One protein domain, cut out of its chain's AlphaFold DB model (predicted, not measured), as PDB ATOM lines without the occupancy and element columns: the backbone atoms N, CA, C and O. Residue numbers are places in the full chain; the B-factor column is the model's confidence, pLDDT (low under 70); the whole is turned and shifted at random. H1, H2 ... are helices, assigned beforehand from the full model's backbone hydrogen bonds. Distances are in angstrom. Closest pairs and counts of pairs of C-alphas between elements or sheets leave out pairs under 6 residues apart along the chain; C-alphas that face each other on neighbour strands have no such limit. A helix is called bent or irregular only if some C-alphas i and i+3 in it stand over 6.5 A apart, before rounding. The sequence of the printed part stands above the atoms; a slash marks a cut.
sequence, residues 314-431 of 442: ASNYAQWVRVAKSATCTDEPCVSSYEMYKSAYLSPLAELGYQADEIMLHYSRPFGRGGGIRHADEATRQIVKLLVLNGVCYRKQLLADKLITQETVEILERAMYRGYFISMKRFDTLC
ATOM      1  N   ALA A 314     222.285 286.097 163.324       65.94
ATOM      2  CA  ALA A 314     223.364 285.520 162.524       65.94
ATOM      3  C   ALA A 314     223.587 286.295 161.208       65.94
ATOM      4  O   ALA A 314     224.717 286.405 160.729       65.94
ATOM      5  N   SER A 315     222.529 286.891 160.651       67.50
ATOM      6  CA  SER A 315     222.579 287.713 159.441       67.50
ATOM      7  C   SER A 315     223.421 288.975 159.629       67.50
ATOM      8  O   SER A 315     224.229 289.302 158.759       67.50
ATOM      9  N   ASN A 316     223.296 289.655 160.774       71.44
ATOM     10  CA  ASN A 316     224.060 290.871 161.058       71.44
ATOM     11  C   ASN A 316     225.549 290.564 161.154       71.44
ATOM     12  O   ASN A 316     226.367 291.250 160.547       71.44
ATOM     13  N   TYR A 317     225.926 289.496 161.851       72.94
ATOM     14  CA  TYR A 317     227.330 289.107 161.907       72.94
ATOM     15  C   TYR A 317     227.871 288.615 160.573       72.94
ATOM     16  O   TYR A 317     228.980 288.990 160.205       72.94
ATOM     17  N   ALA A 318     227.094 287.843 159.812       71.75
ATOM     18  CA  ALA A 318     227.479 287.475 158.456       71.75
ATOM     19  C   ALA A 318     227.744 288.724 157.595       71.75
ATOM     20  O   ALA A 318     228.686 288.741 156.802       71.75
ATOM     21  N   GLN A 319     226.975 289.800 157.791       74.62
ATOM     22  CA  GLN A 319     227.192 291.085 157.132       74.62
ATOM     23  C   GLN A 319     228.462 291.801 157.623       74.62
ATOM     24  O   GLN A 319     229.240 292.265 156.790       74.62
ATOM     25  N   TRP A 320     228.733 291.842 158.931       73.31
ATOM     26  CA  TRP A 320     229.983 292.391 159.480       73.31
ATOM     27  C   TRP A 320     231.215 291.641 158.975       73.31
ATOM     28  O   TRP A 320     232.166 292.254 158.494       73.31
ATOM     29  N   VAL A 321     231.164 290.308 159.003       75.44
ATOM     30  CA  VAL A 321     232.200 289.441 158.438       75.44
ATOM     31  C   VAL A 321     232.381 289.726 156.955       75.44
ATOM     32  O   VAL A 321     233.511 289.775 156.494       75.44
ATOM     33  N   ARG A 322     231.307 289.957 156.192       75.75
ATOM     34  CA  ARG A 322     231.408 290.305 154.767       75.75
ATOM     35  C   ARG A 322     232.192 291.601 154.544       75.75
ATOM     36  O   ARG A 322     233.033 291.639 153.651       75.75
ATOM     37  N   VAL A 323     231.938 292.625 155.359       75.12
ATOM     38  CA  VAL A 323     232.625 293.927 155.289       75.12
ATOM     39  C   VAL A 323     234.093 293.804 155.720       75.12
ATOM     40  O   VAL A 323     234.988 294.265 155.012       75.12
ATOM     41  N   ALA A 324     234.362 293.127 156.838       71.62
ATOM     42  CA  ALA A 324     235.725 292.886 157.317       71.62
ATOM     43  C   ALA A 324     236.530 292.010 156.340       71.62
ATOM     44  O   ALA A 324     237.699 292.279 156.049       71.62
ATOM     45  N   LYS A 325     235.877 290.997 155.757       74.00
ATOM     46  CA  LYS A 325     236.438 290.138 154.713       74.00
ATOM     47  C   LYS A 325     236.836 290.964 153.500       74.00
ATOM     48  O   LYS A 325     237.983 290.855 153.098       74.00
ATOM     49  N   SER A 326     235.957 291.820 152.968       72.50
ATOM     50  CA  SER A 326     236.265 292.608 151.763       72.50
ATOM     51  C   SER A 326     237.450 293.564 151.932       72.50
ATOM     52  O   SER A 326     238.064 293.954 150.945       72.50
ATOM     53  N   ALA A 327     237.778 293.941 153.172       70.50
ATOM     54  CA  ALA A 327     238.948 294.763 153.475       70.50
ATOM     55  C   ALA A 327     240.261 293.961 153.517       70.50
ATOM     56  O   ALA A 327     241.334 294.538 153.357       70.50
ATOM     57  N   THR A 328     240.187 292.645 153.738       68.38
ATOM     58  CA  THR A 328     241.362 291.801 154.009       68.38
ATOM     59  C   THR A 328     241.625 290.767 152.913       68.38
ATOM     60  O   THR A 328     242.771 290.411 152.651       68.38
ATOM     61  N   CYS A 329     240.574 290.277 152.263       68.06
ATOM     62  CA  CYS A 329     240.628 289.261 151.220       68.06
ATOM     63  C   CYS A 329     239.663 289.626 150.094       68.06
ATOM     64  O   CYS A 329     238.645 290.285 150.306       68.06
ATOM     65  N   THR A 330     239.968 289.150 148.891       68.19
ATOM     66  CA  THR A 330     239.031 289.133 147.763       68.19
ATOM     67  C   THR A 330     237.868 288.167 148.050       68.19
ATOM     68  O   THR A 330     237.695 287.694 149.175       68.19
ATOM     69  N   ASP A 331     237.030 287.851 147.061       62.31
ATOM     70  CA  ASP A 331     235.841 287.002 147.249       62.31
ATOM     71  C   ASP A 331     236.124 285.594 147.837       62.31
ATOM     72  O   ASP A 331     235.201 284.919 148.304       62.31
ATOM     73  N   GLU A 332     237.386 285.168 147.933       66.25
ATOM     74  CA  GLU A 332     237.826 283.912 148.556       66.25
ATOM     75  C   GLU A 332     237.794 283.935 150.104       66.25
ATOM     76  O   GLU A 332     238.009 284.975 150.729       66.25
ATOM     77  N   PRO A 333     237.501 282.807 150.780       64.75
ATOM     78  CA  PRO A 333     237.474 282.733 152.244       64.75
ATOM     79  C   PRO A 333     238.862 282.987 152.874       64.75
ATOM     80  O   PRO A 333     239.842 282.334 152.523       64.75
ATOM     81  N   CYS A 334     238.932 283.895 153.860       71.56
ATOM     82  CA  CYS A 334     240.155 284.335 154.559       71.56
ATOM     83  C   CYS A 334     240.708 283.295 155.551       71.56
ATOM     84  O   CYS A 334     241.012 283.614 156.696       71.56
ATOM     85  N   VAL A 335     240.769 282.026 155.167       72.75
ATOM     86  CA  VAL A 335     241.068 280.916 156.089       72.75
ATOM     87  C   VAL A 335     242.420 280.268 155.813       72.75
ATOM     88  O   VAL A 335     242.809 279.353 156.530       72.75
ATOM     89  N   SER A 336     243.152 280.755 154.808       72.94
ATOM     90  CA  SER A 336     244.449 280.230 154.361       72.94
ATOM     91  C   SER A 336     245.606 280.508 155.326       72.94
ATOM     92  O   SER A 336     246.622 279.817 155.277       72.94
ATOM     93  N   SER A 337     245.469 281.504 156.205       79.50
ATOM     94  CA  SER A 337     246.426 281.777 157.275       79.50
ATOM     95  C   SER A 337     245.725 282.203 158.560       79.50
ATOM     96  O   SER A 337     244.624 282.757 158.536       79.50
ATOM     97  N   TYR A 338     246.395 281.968 159.687       81.62
ATOM     98  CA  TYR A 338     245.900 282.327 161.012       81.62
ATOM     99  C   TYR A 338     245.622 283.824 161.157       81.62
ATOM    100  O   TYR A 338     244.570 284.202 161.661       81.62
ATOM    101  N   GLU A 339     246.532 284.672 160.671       83.12
ATOM    102  CA  GLU A 339     246.393 286.127 160.784       83.12
ATOM    103  C   GLU A 339     245.195 286.644 159.987       83.12
ATOM    104  O   GLU A 339     244.422 287.449 160.500       83.12
ATOM    105  N   MET A 340     244.978 286.119 158.775       80.88
ATOM    106  CA  MET A 340     243.811 286.470 157.960       80.88
ATOM    107  C   MET A 340     242.510 285.966 158.585       80.88
ATOM    108  O   MET A 340     241.501 286.668 158.571       80.88
ATOM    109  N   TYR A 341     242.533 284.764 159.164       83.94
ATOM    110  CA  TYR A 341     241.378 284.215 159.862       83.94
ATOM    111  C   TYR A 341     241.016 285.071 161.081       83.94
ATOM    112  O   TYR A 341     239.862 285.462 161.269       83.94
ATOM    113  N   LYS A 342     242.021 285.406 161.890       84.19
ATOM    114  CA  LYS A 342     241.873 286.240 163.079       84.19
ATOM    115  C   LYS A 342     241.342 287.623 162.710       84.19
ATOM    116  O   LYS A 342     240.362 288.055 163.308       84.19
ATOM    117  N   SER A 343     241.913 288.278 161.698       82.38
ATOM    118  CA  SER A 343     241.491 289.620 161.293       82.38
ATOM    119  C   SER A 343     240.095 289.654 160.669       82.38
ATOM    120  O   SER A 343     239.323 290.560 160.962       82.38
ATOM    121  N   ALA A 344     239.749 288.677 159.827       80.75
ATOM    122  CA  ALA A 344     238.486 288.689 159.093       80.75
ATOM    123  C   ALA A 344     237.298 288.166 159.912       80.75
ATOM    124  O   ALA A 344     236.172 288.614 159.699       80.75
ATOM    125  N   TYR A 345     237.525 287.217 160.827       80.50
ATOM    126  CA  TYR A 345     236.440 286.514 161.524       80.50
ATOM    127  C   TYR A 345     236.416 286.751 163.036       80.50
ATOM    128  O   TYR A 345     235.332 286.774 163.618       80.50
ATOM    129  N   LEU A 346     237.567 286.964 163.684       83.38
ATOM    130  CA  LEU A 346     237.623 287.168 165.138       83.38
ATOM    131  C   LEU A 346     237.664 288.644 165.541       83.38
ATOM    132  O   LEU A 346     237.006 289.011 166.511       83.38
ATOM    133  N   SER A 347     238.367 289.505 164.801       80.00
ATOM    134  CA  SER A 347     238.395 290.948 165.092       80.00
ATOM    135  C   SER A 347     237.008 291.602 165.103       80.00
ATOM    136  O   SER A 347     236.747 292.360 166.036       80.00
ATOM    137  N   PRO A 348     236.070 291.270 164.187       79.94
ATOM    138  CA  PRO A 348     234.716 291.822 164.250       79.94
ATOM    139  C   PRO A 348     233.973 291.459 165.543       79.94
ATOM    140  O   PRO A 348     233.145 292.229 166.016       79.94
ATOM    141  N   LEU A 349     234.272 290.305 166.153       75.94
ATOM    142  CA  LEU A 349     233.677 289.932 167.441       75.94
ATOM    143  C   LEU A 349     234.173 290.837 168.567       75.94
ATOM    144  O   LEU A 349     233.373 291.273 169.392       75.94
ATOM    145  N   ALA A 350     235.469 291.158 168.564       74.00
ATOM    146  CA  ALA A 350     236.065 292.051 169.551       74.00
ATOM    147  C   ALA A 350     235.503 293.479 169.447       74.00
ATOM    148  O   ALA A 350     235.232 294.099 170.473       74.00
ATOM    149  N   GLU A 351     235.268 293.982 168.230       74.00
ATOM    150  CA  GLU A 351     234.635 295.293 168.001       74.00
ATOM    151  C   GLU A 351     233.193 295.350 168.522       74.00
ATOM    152  O   GLU A 351     232.753 296.375 169.040       74.00
ATOM    153  N   LEU A 352     232.478 294.227 168.450       71.38
ATOM    154  CA  LEU A 352     231.134 294.074 169.003       71.38
ATOM    155  C   LEU A 352     231.133 293.817 170.524       71.38
ATOM    156  O   LEU A 352     230.068 293.660 171.117       71.38
ATOM    157  N   GLY A 353     232.306 293.786 171.167       72.38
ATOM    158  CA  GLY A 353     232.456 293.566 172.606       72.38
ATOM    159  C   GLY A 353     232.340 292.103 173.044       72.38
ATOM    160  O   GLY A 353     232.255 291.837 174.242       72.38
ATOM    161  N   TYR A 354     232.354 291.156 172.103       75.00
ATOM    162  CA  TYR A 354     232.245 289.728 172.384       75.00
ATOM    163  C   TYR A 354     233.607 289.036 172.396       75.00
ATOM    164  O   TYR A 354     234.521 289.363 171.637       75.00
ATOM    165  N   GLN A 355     233.722 288.017 173.243       81.38
ATOM    166  CA  GLN A 355     234.892 287.145 173.281       81.38
ATOM    167  C   GLN A 355     234.735 286.005 172.266       81.38
ATOM    168  O   GLN A 355     233.666 285.403 172.150       81.38
ATOM    169  N   ALA A 356     235.817 285.667 171.556       80.00
ATOM    170  CA  ALA A 356     235.820 284.578 170.572       80.00
ATOM    171  C   ALA A 356     235.422 283.224 171.196       80.00
ATOM    172  O   ALA A 356     234.636 282.486 170.603       80.00
ATOM    173  N   ASP A 357     235.912 282.954 172.414       82.81
ATOM    174  CA  ASP A 357     235.475 281.896 173.341       82.81
ATOM    175  C   ASP A 357     233.952 281.681 173.306       82.81
ATOM    176  O   ASP A 357     233.471 280.595 172.961       82.81
ATOM    177  N   GLU A 358     233.201 282.732 173.627       78.06
ATOM    178  CA  GLU A 358     231.777 282.639 173.938       78.06
ATOM    179  C   GLU A 358     230.960 282.327 172.683       78.06
ATOM    180  O   GLU A 358     230.069 281.471 172.687       78.06
ATOM    181  N   ILE A 359     231.318 282.979 171.577       77.88
ATOM    182  CA  ILE A 359     230.644 282.837 170.287       77.88
ATOM    183  C   ILE A 359     230.949 281.469 169.666       77.88
ATOM    184  O   ILE A 359     230.042 280.793 169.173       77.88
ATOM    185  N   MET A 360     232.196 281.000 169.751       80.69
ATOM    186  CA  MET A 360     232.551 279.651 169.303       80.69
ATOM    187  C   MET A 360     231.783 278.577 170.074       80.69
ATOM    188  O   MET A 360     231.254 277.641 169.467       80.69
ATOM    189  N   LEU A 361     231.671 278.715 171.400       78.56
ATOM    190  CA  LEU A 361     230.883 277.797 172.221       78.56
ATOM    191  C   LEU A 361     229.400 277.831 171.842       78.56
ATOM    192  O   LEU A 361     228.796 276.765 171.688       78.56
ATOM    193  N   HIS A 362     228.830 279.021 171.641       78.50
ATOM    194  CA  HIS A 362     227.437 279.193 171.232       78.50
ATOM    195  C   HIS A 362     227.130 278.421 169.942       78.50
ATOM    196  O   HIS A 362     226.250 277.554 169.928       78.50
ATOM    197  N   TYR A 363     227.915 278.654 168.888       76.06
ATOM    198  CA  TYR A 363     227.710 278.023 167.583       76.06
ATOM    199  C   TYR A 363     228.148 276.552 167.523       76.06
ATOM    200  O   TYR A 363     227.770 275.841 166.593       76.06
ATOM    201  N   SER A 364     228.872 276.046 168.527       74.62
ATOM    202  CA  SER A 364     229.222 274.621 168.635       74.62
ATOM    203  C   SER A 364     228.107 273.732 169.226       74.62
ATOM    204  O   SER A 364     228.143 272.501 169.114       74.62
ATOM    205  N   ARG A 365     227.078 274.322 169.853       70.12
ATOM    206  CA  ARG A 365     225.986 273.577 170.514       70.12
ATOM    207  C   ARG A 365     225.216 272.599 169.619       70.12
ATOM    208  O   ARG A 365     224.914 271.508 170.119       70.12
ATOM    209  N   PRO A 366     224.870 272.935 168.360       64.12
ATOM    210  CA  PRO A 366     224.115 272.029 167.495       64.12
ATOM    211  C   PRO A 366     224.791 270.655 167.358       64.12
ATOM    212  O   PRO A 366     224.133 269.626 167.516       64.12
ATOM    213  N   PHE A 367     226.124 270.630 167.235       61.94
ATOM    214  CA  PHE A 367     226.916 269.395 167.139       61.94
ATOM    215  C   PHE A 367     226.868 268.539 168.400       61.94
ATOM    216  O   PHE A 367     226.807 267.312 168.334       61.94
ATOM    217  N   GLY A 368     226.883 269.176 169.574       56.12
ATOM    218  CA  GLY A 368     226.919 268.478 170.858       56.12
ATOM    219  C   GLY A 368     225.673 267.632 171.137       56.12
ATOM    220  O   GLY A 368     225.763 266.662 171.898       56.12
ATOM    221  N   ARG A 369     224.535 267.979 170.515       59.19
ATOM    222  CA  ARG A 369     223.240 267.283 170.637       59.19
ATOM    223  C   ARG A 369     222.977 266.258 169.525       59.19
ATOM    224  O   ARG A 369     221.892 265.689 169.497       59.19
ATOM    225  N   GLY A 370     223.930 266.028 168.616       50.81
ATOM    226  CA  GLY A 370     223.718 265.173 167.439       50.81
ATOM    227  C   GLY A 370     222.762 265.784 166.405       50.81
ATOM    228  O   GLY A 370     222.318 265.094 165.492       50.81
ATOM    229  N   GLY A 371     222.432 267.072 166.547       52.09
ATOM    230  CA  GLY A 371     221.649 267.814 165.570       52.09
ATOM    231  C   GLY A 371     222.559 268.234 164.425       52.09
ATOM    232  O   GLY A 371     223.476 269.031 164.616       52.09
ATOM    233  N   GLY A 372     222.330 267.694 163.231       53.59
ATOM    234  CA  GLY A 372     223.057 268.138 162.047       53.59
ATOM    235  C   GLY A 372     222.794 269.621 161.760       53.59
ATOM    236  O   GLY A 372     221.673 270.102 161.921       53.59
ATOM    237  N   ILE A 373     223.805 270.328 161.241       58.62
ATOM    238  CA  ILE A 373     223.696 271.721 160.750       58.62
ATOM    239  C   ILE A 373     222.585 271.881 159.700       58.62
ATOM    240  O   ILE A 373     222.107 272.982 159.458       58.62
ATOM    241  N   ARG A 374     222.157 270.784 159.067       55.34
ATOM    242  CA  ARG A 374     221.209 270.776 157.944       55.34
ATOM    243  C   ARG A 374     219.891 271.511 158.217       55.34
ATOM    244  O   ARG A 374     219.266 271.952 157.261       55.34
ATOM    245  N   HIS A 375     219.484 271.659 159.478       55.09
ATOM    246  CA  HIS A 375     218.266 272.385 159.861       55.09
ATOM    247  C   HIS A 375     218.501 273.838 160.303       55.09
ATOM    248  O   HIS A 375     217.537 274.529 160.613       55.09
ATOM    249  N   ALA A 376     219.751 274.301 160.338       64.31
ATOM    250  CA  ALA A 376     220.072 275.698 160.589       64.31
ATOM    251  C   ALA A 376     219.871 276.540 159.317       64.31
ATOM    252  O   ALA A 376     220.058 276.065 158.185       64.31
ATOM    253  N   ASP A 377     219.501 277.801 159.519       70.44
ATOM    254  CA  ASP A 377     219.459 278.829 158.485       70.44
ATOM    255  C   ASP A 377     220.848 279.034 157.858       70.44
ATOM    256  O   ASP A 377     221.883 278.747 158.464       70.44
ATOM    257  N   GLU A 378     220.872 279.495 156.607       73.94
ATOM    258  CA  GLU A 378     222.095 279.579 155.799       73.94
ATOM    259  C   GLU A 378     223.184 280.435 156.465       73.94
ATOM    260  O   GLU A 378     224.354 280.047 156.464       73.94
ATOM    261  N   ALA A 379     222.799 281.539 157.114       69.56
ATOM    262  CA  ALA A 379     223.724 282.406 157.838       69.56
ATOM    263  C   ALA A 379     224.413 281.652 158.988       69.56
ATOM    264  O   ALA A 379     225.641 281.641 159.070       69.56
ATOM    265  N   THR A 380     223.656 280.929 159.817       73.56
ATOM    266  CA  THR A 380     224.228 280.099 160.888       73.56
ATOM    267  C   THR A 380     225.162 279.016 160.353       73.56
ATOM    268  O   THR A 380     226.223 278.786 160.939       73.56
ATOM    269  N   ARG A 381     224.843 278.360 159.225       73.38
ATOM    270  CA  ARG A 381     225.763 277.362 158.639       73.38
ATOM    271  C   ARG A 381     227.081 277.992 158.220       73.38
ATOM    272  O   ARG A 381     228.136 277.414 158.480       73.38
ATOM    273  N   GLN A 382     227.021 279.157 157.580       73.25
ATOM    274  CA  GLN A 382     228.213 279.880 157.156       73.25
ATOM    275  C   GLN A 382     229.056 280.304 158.356       73.25
ATOM    276  O   GLN A 382     230.267 280.106 158.331       73.25
ATOM    277  N   ILE A 383     228.437 280.784 159.438       76.62
ATOM    278  CA  ILE A 383     229.148 281.134 160.675       76.62
ATOM    279  C   ILE A 383     229.829 279.915 161.277       76.62
ATOM    280  O   ILE A 383     231.002 279.990 161.621       76.62
ATOM    281  N   VAL A 384     229.148 278.774 161.377       77.31
ATOM    282  CA  VAL A 384     229.794 277.555 161.872       77.31
ATOM    283  C   VAL A 384     230.993 277.194 160.998       77.31
ATOM    284  O   VAL A 384     232.077 276.948 161.529       77.31
ATOM    285  N   LYS A 385     230.815 277.131 159.673       73.81
ATOM    286  CA  LYS A 385     231.896 276.755 158.757       73.81
ATOM    287  C   LYS A 385     233.087 277.690 158.918       73.81
ATOM    288  O   LYS A 385     234.213 277.235 159.086       73.81
ATOM    289  N   LEU A 386     232.827 278.994 158.890       74.94
ATOM    290  CA  LEU A 386     233.859 280.017 158.890       74.94
ATOM    291  C   LEU A 386     234.502 280.169 160.261       74.94
ATOM    292  O   LEU A 386     235.720 280.138 160.339       74.94
ATOM    293  N   LEU A 387     233.721 280.266 161.333       78.31
ATOM    294  CA  LEU A 387     234.214 280.508 162.683       78.31
ATOM    295  C   LEU A 387     234.632 279.213 163.384       78.31
ATOM    296  O   LEU A 387     235.777 279.096 163.808       78.31
ATOM    297  N   VAL A 388     233.726 278.242 163.514       80.44
ATOM    298  CA  VAL A 388     233.909 277.069 164.386       80.44
ATOM    299  C   VAL A 388     234.854 276.050 163.751       80.44
ATOM    300  O   VAL A 388     235.834 275.661 164.384       80.44
ATOM    301  N   LEU A 389     234.617 275.643 162.499       79.00
ATOM    302  CA  LEU A 389     235.432 274.603 161.851       79.00
ATOM    303  C   LEU A 389     236.870 275.074 161.603       79.00
ATOM    304  O   LEU A 389     237.812 274.359 161.942       79.00
ATOM    305  N   ASN A 390     237.060 276.298 161.102       79.00
ATOM    306  CA  ASN A 390     238.408 276.867 160.968       79.00
ATOM    307  C   ASN A 390     239.041 277.177 162.329       79.00
ATOM    308  O   ASN A 390     240.248 277.014 162.499       79.00
ATOM    309  N   GLY A 391     238.237 277.551 163.324       80.75
ATOM    310  CA  GLY A 391     238.701 277.735 164.696       80.75
ATOM    311  C   GLY A 391     239.332 276.473 165.277       80.75
ATOM    312  O   GLY A 391     240.400 276.530 165.884       80.75
ATOM    313  N   VAL A 392     238.735 275.306 165.022       83.69
ATOM    314  CA  VAL A 392     239.305 274.007 165.418       83.69
ATOM    315  C   VAL A 392     240.670 273.763 164.759       83.69
ATOM    316  O   VAL A 392     241.577 273.213 165.394       83.69
ATOM    317  N   CYS A 393     240.856 274.214 163.521       81.25
ATOM    318  CA  CYS A 393     242.132 274.108 162.812       81.25
ATOM    319  C   CYS A 393     243.220 274.999 163.405       81.25
ATOM    320  O   CYS A 393     244.366 274.572 163.547       81.25
ATOM    321  N   TYR A 394     242.843 276.194 163.853       83.38
ATOM    322  CA  TYR A 394     243.747 277.139 164.496       83.38
ATOM    323  C   TYR A 394     243.803 277.014 166.026       83.38
ATOM    324  O   TYR A 394     244.453 277.824 166.686       83.38
ATOM    325  N   ARG A 395     243.202 275.973 166.623       85.31
ATOM    326  CA  ARG A 395     243.022 275.846 168.084       85.31
ATOM    327  C   ARG A 395     244.293 276.043 168.910       85.31
ATOM    328  O   ARG A 395     244.249 276.683 169.952       85.31
ATOM    329  N   LYS A 396     245.443 275.539 168.443       84.19
ATOM    330  CA  LYS A 396     246.728 275.691 169.150       84.19
ATOM    331  C   LYS A 396     247.189 277.150 169.203       84.19
ATOM    332  O   LYS A 396     247.720 277.580 170.219       84.19
ATOM    333  N   GLN A 397     246.981 277.893 168.120       85.00
ATOM    334  CA  GLN A 397     247.339 279.308 168.025       85.00
ATOM    335  C   GLN A 397     246.327 280.174 168.775       85.00
ATOM    336  O   GLN A 397     246.727 281.035 169.548       85.00
ATOM    337  N   LEU A 398     245.030 279.865 168.666       85.50
ATOM    338  CA  LEU A 398     243.981 280.540 169.435       85.50
ATOM    339  C   LEU A 398     244.168 280.385 170.953       85.50
ATOM    340  O   LEU A 398     243.919 281.329 171.700       85.50
ATOM    341  N   LEU A 399     244.630 279.213 171.409       84.44
ATOM    342  CA  LEU A 399     245.022 278.984 172.804       84.44
ATOM    343  C   LEU A 399     246.244 279.818 173.204       84.44
ATOM    344  O   LEU A 399     246.252 280.411 174.281       84.44
ATOM    345  N   ALA A 400     247.273 279.865 172.352       84.31
ATOM    346  CA  ALA A 400     248.490 280.635 172.613       84.31
ATOM    347  C   ALA A 400     248.200 282.143 172.725       84.31
ATOM    348  O   ALA A 400     248.702 282.803 173.634       84.31
ATOM    349  N   ASP A 401     247.313 282.649 171.867       85.25
ATOM    350  CA  ASP A 401     246.855 284.040 171.858       85.25
ATOM    351  C   ASP A 401     245.796 284.342 172.928       85.25
ATOM    352  O   ASP A 401     245.343 285.481 173.042       85.25
ATOM    353  N   LYS A 402     245.404 283.343 173.732       86.62
ATOM    354  CA  LYS A 402     244.386 283.450 174.790       86.62
ATOM    355  C   LYS A 402     243.013 283.918 174.287       86.62
ATOM    356  O   LYS A 402     242.239 284.482 175.053       86.62
ATOM    357  N   LEU A 403     242.704 283.665 173.015       84.19
ATOM    358  CA  LEU A 403     241.399 283.963 172.414       84.19
ATOM    359  C   LEU A 403     240.353 282.899 172.763       84.19
ATOM    360  O   LEU A 403     239.156 283.179 172.777       84.19
ATOM    361  N   ILE A 404     240.816 281.684 173.058       84.44
ATOM    362  CA  ILE A 404     240.006 280.579 173.569       84.44
ATOM    363  C   ILE A 404     240.702 279.930 174.767       84.44
ATOM    364  O   ILE A 404     241.904 280.099 174.976       84.44
ATOM    365  N   THR A 405     239.949 279.158 175.547       85.12
ATOM    366  CA  THR A 405     240.481 278.408 176.692       85.12
ATOM    367  C   THR A 405     240.699 276.934 176.352       85.12
ATOM    368  O   THR A 405     240.140 276.421 175.380       85.12
ATOM    369  N   GLN A 406     241.486 276.226 177.171       83.81
ATOM    370  CA  GLN A 406     241.691 274.779 177.019       83.81
ATOM    371  C   GLN A 406     240.361 274.010 177.066       83.81
ATOM    372  O   GLN A 406     240.137 273.093 176.282       83.81
ATOM    373  N   GLU A 407     239.448 274.451 177.927       81.06
ATOM    374  CA  GLU A 407     238.101 273.896 178.047       81.06
ATOM    375  C   GLU A 407     237.275 274.122 176.772       81.06
ATOM    376  O   GLU A 407     236.610 273.205 176.290       81.06
ATOM    377  N   THR A 408     237.369 275.313 176.166       82.62
ATOM    378  CA  THR A 408     236.742 275.601 174.867       82.62
ATOM    379  C   THR A 408     237.220 274.614 173.805       82.62
ATOM    380  O   THR A 408     236.407 274.080 173.054       82.62
ATOM    381  N   VAL A 409     238.523 274.321 173.767       83.62
ATOM    382  CA  VAL A 409     239.086 273.350 172.821       83.62
ATOM    383  C   VAL A 409     238.506 271.959 173.038       83.62
ATOM    384  O   VAL A 409     238.015 271.364 172.085       83.62
ATOM    385  N   GLU A 410     238.475 271.458 174.270       83.50
ATOM    386  CA  GLU A 410     237.912 270.134 174.565       83.50
ATOM    387  C   GLU A 410     236.433 270.018 174.166       83.50
ATOM    388  O   GLU A 410     235.993 268.987 173.642       83.50
ATOM    389  N   ILE A 411     235.654 271.081 174.386       81.25
ATOM    390  CA  ILE A 411     234.247 271.137 173.979       81.25
ATOM    391  C   ILE A 411     234.130 271.110 172.459       81.25
ATOM    392  O   ILE A 411     233.330 270.333 171.936       81.25
ATOM    393  N   LEU A 412     234.932 271.909 171.752       78.69
ATOM    394  CA  LEU A 412     234.951 271.945 170.293       78.69
ATOM    395  C   LEU A 412     235.354 270.589 169.701       78.69
ATOM    396  O   LEU A 412     234.673 270.083 168.813       78.69
ATOM    397  N   GLU A 413     236.394 269.944 170.226       80.06
ATOM    398  CA  GLU A 413     236.835 268.623 169.766       80.06
ATOM    399  C   GLU A 413     235.754 267.551 169.991       80.06
ATOM    400  O   GLU A 413     235.467 266.732 169.110       80.06
ATOM    401  N   ARG A 414     235.078 267.583 171.148       78.81
ATOM    402  CA  ARG A 414     233.958 266.677 171.445       78.81
ATOM    403  C   ARG A 414     232.743 266.954 170.559       78.81
ATOM    404  O   ARG A 414     232.071 266.011 170.136       78.81
ATOM    405  N   ALA A 415     232.453 268.226 170.299       75.81
ATOM    406  CA  ALA A 415     231.403 268.662 169.390       75.81
ATOM    407  C   ALA A 415     231.678 268.140 167.974       75.81
ATOM    408  O   ALA A 415     230.808 267.497 167.393       75.81
ATOM    409  N   MET A 416     232.906 268.284 167.470       74.00
ATOM    410  CA  MET A 416     233.322 267.760 166.166       74.00
ATOM    411  C   MET A 416     233.137 266.248 166.052       74.00
ATOM    412  O   MET A 416     232.541 265.767 165.087       74.00
ATOM    413  N   TYR A 417     233.578 265.498 167.064       72.69
ATOM    414  CA  TYR A 417     233.413 264.048 167.077       72.69
ATOM    415  C   TYR A 417     231.938 263.629 167.052       72.69
ATOM    416  O   TYR A 417     231.568 262.717 166.321       72.69
ATOM    417  N   ARG A 418     231.073 264.299 167.823       71.25
ATOM    418  CA  ARG A 418     229.638 263.966 167.888       71.25
ATOM    419  C   ARG A 418     228.847 264.421 166.668       71.25
ATOM    420  O   ARG A 418     227.919 263.731 166.266       71.25
ATOM    421  N   GLY A 419     229.181 265.585 166.121       66.69
ATOM    422  CA  GLY A 419     228.448 266.194 165.018       66.69
ATOM    423  C   GLY A 419     228.819 265.627 163.653       66.69
ATOM    424  O   GLY A 419     227.946 265.470 162.806       66.69
ATOM    425  N   TYR A 420     230.098 265.304 163.451       65.69
ATOM    426  CA  TYR A 420     230.626 264.865 162.158       65.69
ATOM    427  C   TYR A 420     231.159 263.432 162.159       65.69
ATOM    428  O   TYR A 420     231.506 262.922 161.101       65.69
ATOM    429  N   PHE A 421     231.250 262.768 163.318       68.25
ATOM    430  CA  PHE A 421     231.868 261.438 163.446       68.25
ATOM    431  C   PHE A 421     233.321 261.390 162.937       68.25
ATOM    432  O   PHE A 421     233.836 260.342 162.541       68.25
ATOM    433  N   ILE A 422     234.014 262.532 162.967       68.00
ATOM    434  CA  ILE A 422     235.410 262.658 162.548       68.00
ATOM    435  C   ILE A 422     236.290 262.699 163.798       68.00
ATOM    436  O   ILE A 422     236.116 263.535 164.681       68.00
ATOM    437  N   SER A 423     237.271 261.796 163.877       73.00
ATOM    438  CA  SER A 423     238.325 261.871 164.898       73.00
ATOM    439  C   SER A 423     239.172 263.127 164.692       73.00
ATOM    440  O   SER A 423     239.535 263.408 163.549       73.00
ATOM    441  N   MET A 424     239.617 263.790 165.762       72.44
ATOM    442  CA  MET A 424     240.455 264.994 165.651       72.44
ATOM    443  C   MET A 424     241.701 264.814 164.783       72.44
ATOM    444  O   MET A 424     242.014 265.679 163.977       72.44
ATOM    445  N   LYS A 425     242.340 263.640 164.827       73.69
ATOM    446  CA  LYS A 425     243.479 263.318 163.954       73.69
ATOM    447  C   LYS A 425     243.135 263.368 162.457       73.69
ATOM    448  O   LYS A 425     243.966 263.766 161.654       73.69
ATOM    449  N   ARG A 426     241.922 262.952 162.078       68.88
ATOM    450  CA  ARG A 426     241.410 263.063 160.698       68.88
ATOM    451  C   ARG A 426     240.967 264.488 160.385       68.88
ATOM    452  O   ARG A 426     241.143 264.935 159.260       68.88
ATOM    453  N   PHE A 427     240.417 265.204 161.359       72.00
ATOM    454  CA  PHE A 427     240.039 266.595 161.153       72.00
ATOM    455  C   PHE A 427     241.266 267.485 160.917       72.00
ATOM    456  O   PHE A 427     241.270 268.267 159.979       72.00
ATOM    457  N   ASP A 428     242.358 267.268 161.653       71.75
ATOM    458  CA  ASP A 428     243.633 267.968 161.448       71.75
ATOM    459  C   ASP A 428     244.192 267.782 160.028       71.75
ATOM    460  O   ASP A 428     244.826 268.685 159.493       71.75
ATOM    461  N   THR A 429     243.930 266.634 159.388       69.62
ATOM    462  CA  THR A 429     244.309 266.402 157.982       69.62
ATOM    463  C   THR A 429     243.380 267.073 156.968       69.62
ATOM    464  O   THR A 429     243.758 267.219 155.811       69.62
ATOM    465  N   LEU A 430     242.172 267.453 157.391       66.06
ATOM    466  CA  LEU A 430     241.154 268.139 156.586       66.06
ATOM    467  C   LEU A 430     241.158 269.652 156.808       66.06
ATOM    468  O   LEU A 430     240.504 270.381 156.066       66.06
ATOM    469  N   CYS A 431     241.873 270.117 157.830       68.88
ATOM    470  CA  CYS A 431     242.006 271.526 158.110       68.88
ATOM    471  C   CYS A 431     242.512 272.264 156.876       68.88
ATOM    472  O   CYS A 431     243.453 271.787 156.227       68.88
TER     473      CYS A 431
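What this domain is: This is residues 314 to 431 of the 442 residues of the protein "RDD family protein" of Syntrophorhabdus sp. PtaB.Bin047 (UniProt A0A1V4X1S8). This is a rounded ball of mostly crossed helices, with H4 running through the middle. H1 and H2, steeply tilted to each other, pack on one side of H4, and H3 and H6, side by side, pack on another; the short helices H5 and H7 lie near the last residues of H4. The printed part has 118 residues with seven named helices, H1 to H7 in chain order, and no named strand; its class is all helix. It is compact, with a radius of gyration of the C-alphas of 13.4 A and spans of 35 by 33 by 27 A.

How they stand to each other: H1, residues 314 to 328, touches H2, residues 338 to 351, opposite ways at a steep tilt of 50 degrees; their closest C-alphas, of Lys 325 and Ala 344, are 5.0 A apart. With residues 314 to 318 alone H1 touches H4, residues 378 to 393, closest at the C-alphas of Ala 314 and Ala 379, 5.6 A. H2 and H3, residues 356 to 368, touch only at the corner, and only just, with 3 pairs of C-alphas within 8 A; the closest are those of Leu 346 and Ala 356, 6.3 A. H3 touches H4 about perpendicular at 72 degrees, only just beyond steep, with the C-alphas of Met 360 and Val 388 closest at 5.7 A. H3 also touches H6, residues 406 to 420, the same way at a shallow tilt of 30 degrees; the closest C-alphas, of Phe 367 and Gly 419, are 4.1 A apart. H5, residues 395 to 400, touches no helix. H6 and H7, residues 424 to 430, only just touch, with 3 pairs of C-alphas within 8 A, closest at Glu 413 and Met 424, 6.6 A. Every O i to N i+4 pair is within hydrogen-bond range in H1, H5 and H6, against 7 of 10 in H2, 5 of 9 in H3, 10 of 12 in H4 and 2 of 3 in H7.

Where its parts are: H1 begins at C-alpha 314 (223.364, 285.520, 162.524) and is 20.9 A long; H2 is 18.5 A. H3, 18.4 A, is irregular, but only just: C-alphas 363 and 366 are 7.0 A apart. H4 is 21.9 A, H5 8.6 A and H6 21.0 A. H7, 9.6 A, ends at C-alpha 430 (241.154, 268.139, 156.586).

The domain as a whole: The C-alphas farthest apart, of Ala 327 and Gly 370, are 36.1 A apart. The printed part has no cut and no long link. Mean pLDDT of the printed part is 74.5; 28 residues are under 70, among them residues 328 to 333 and 366 to 376.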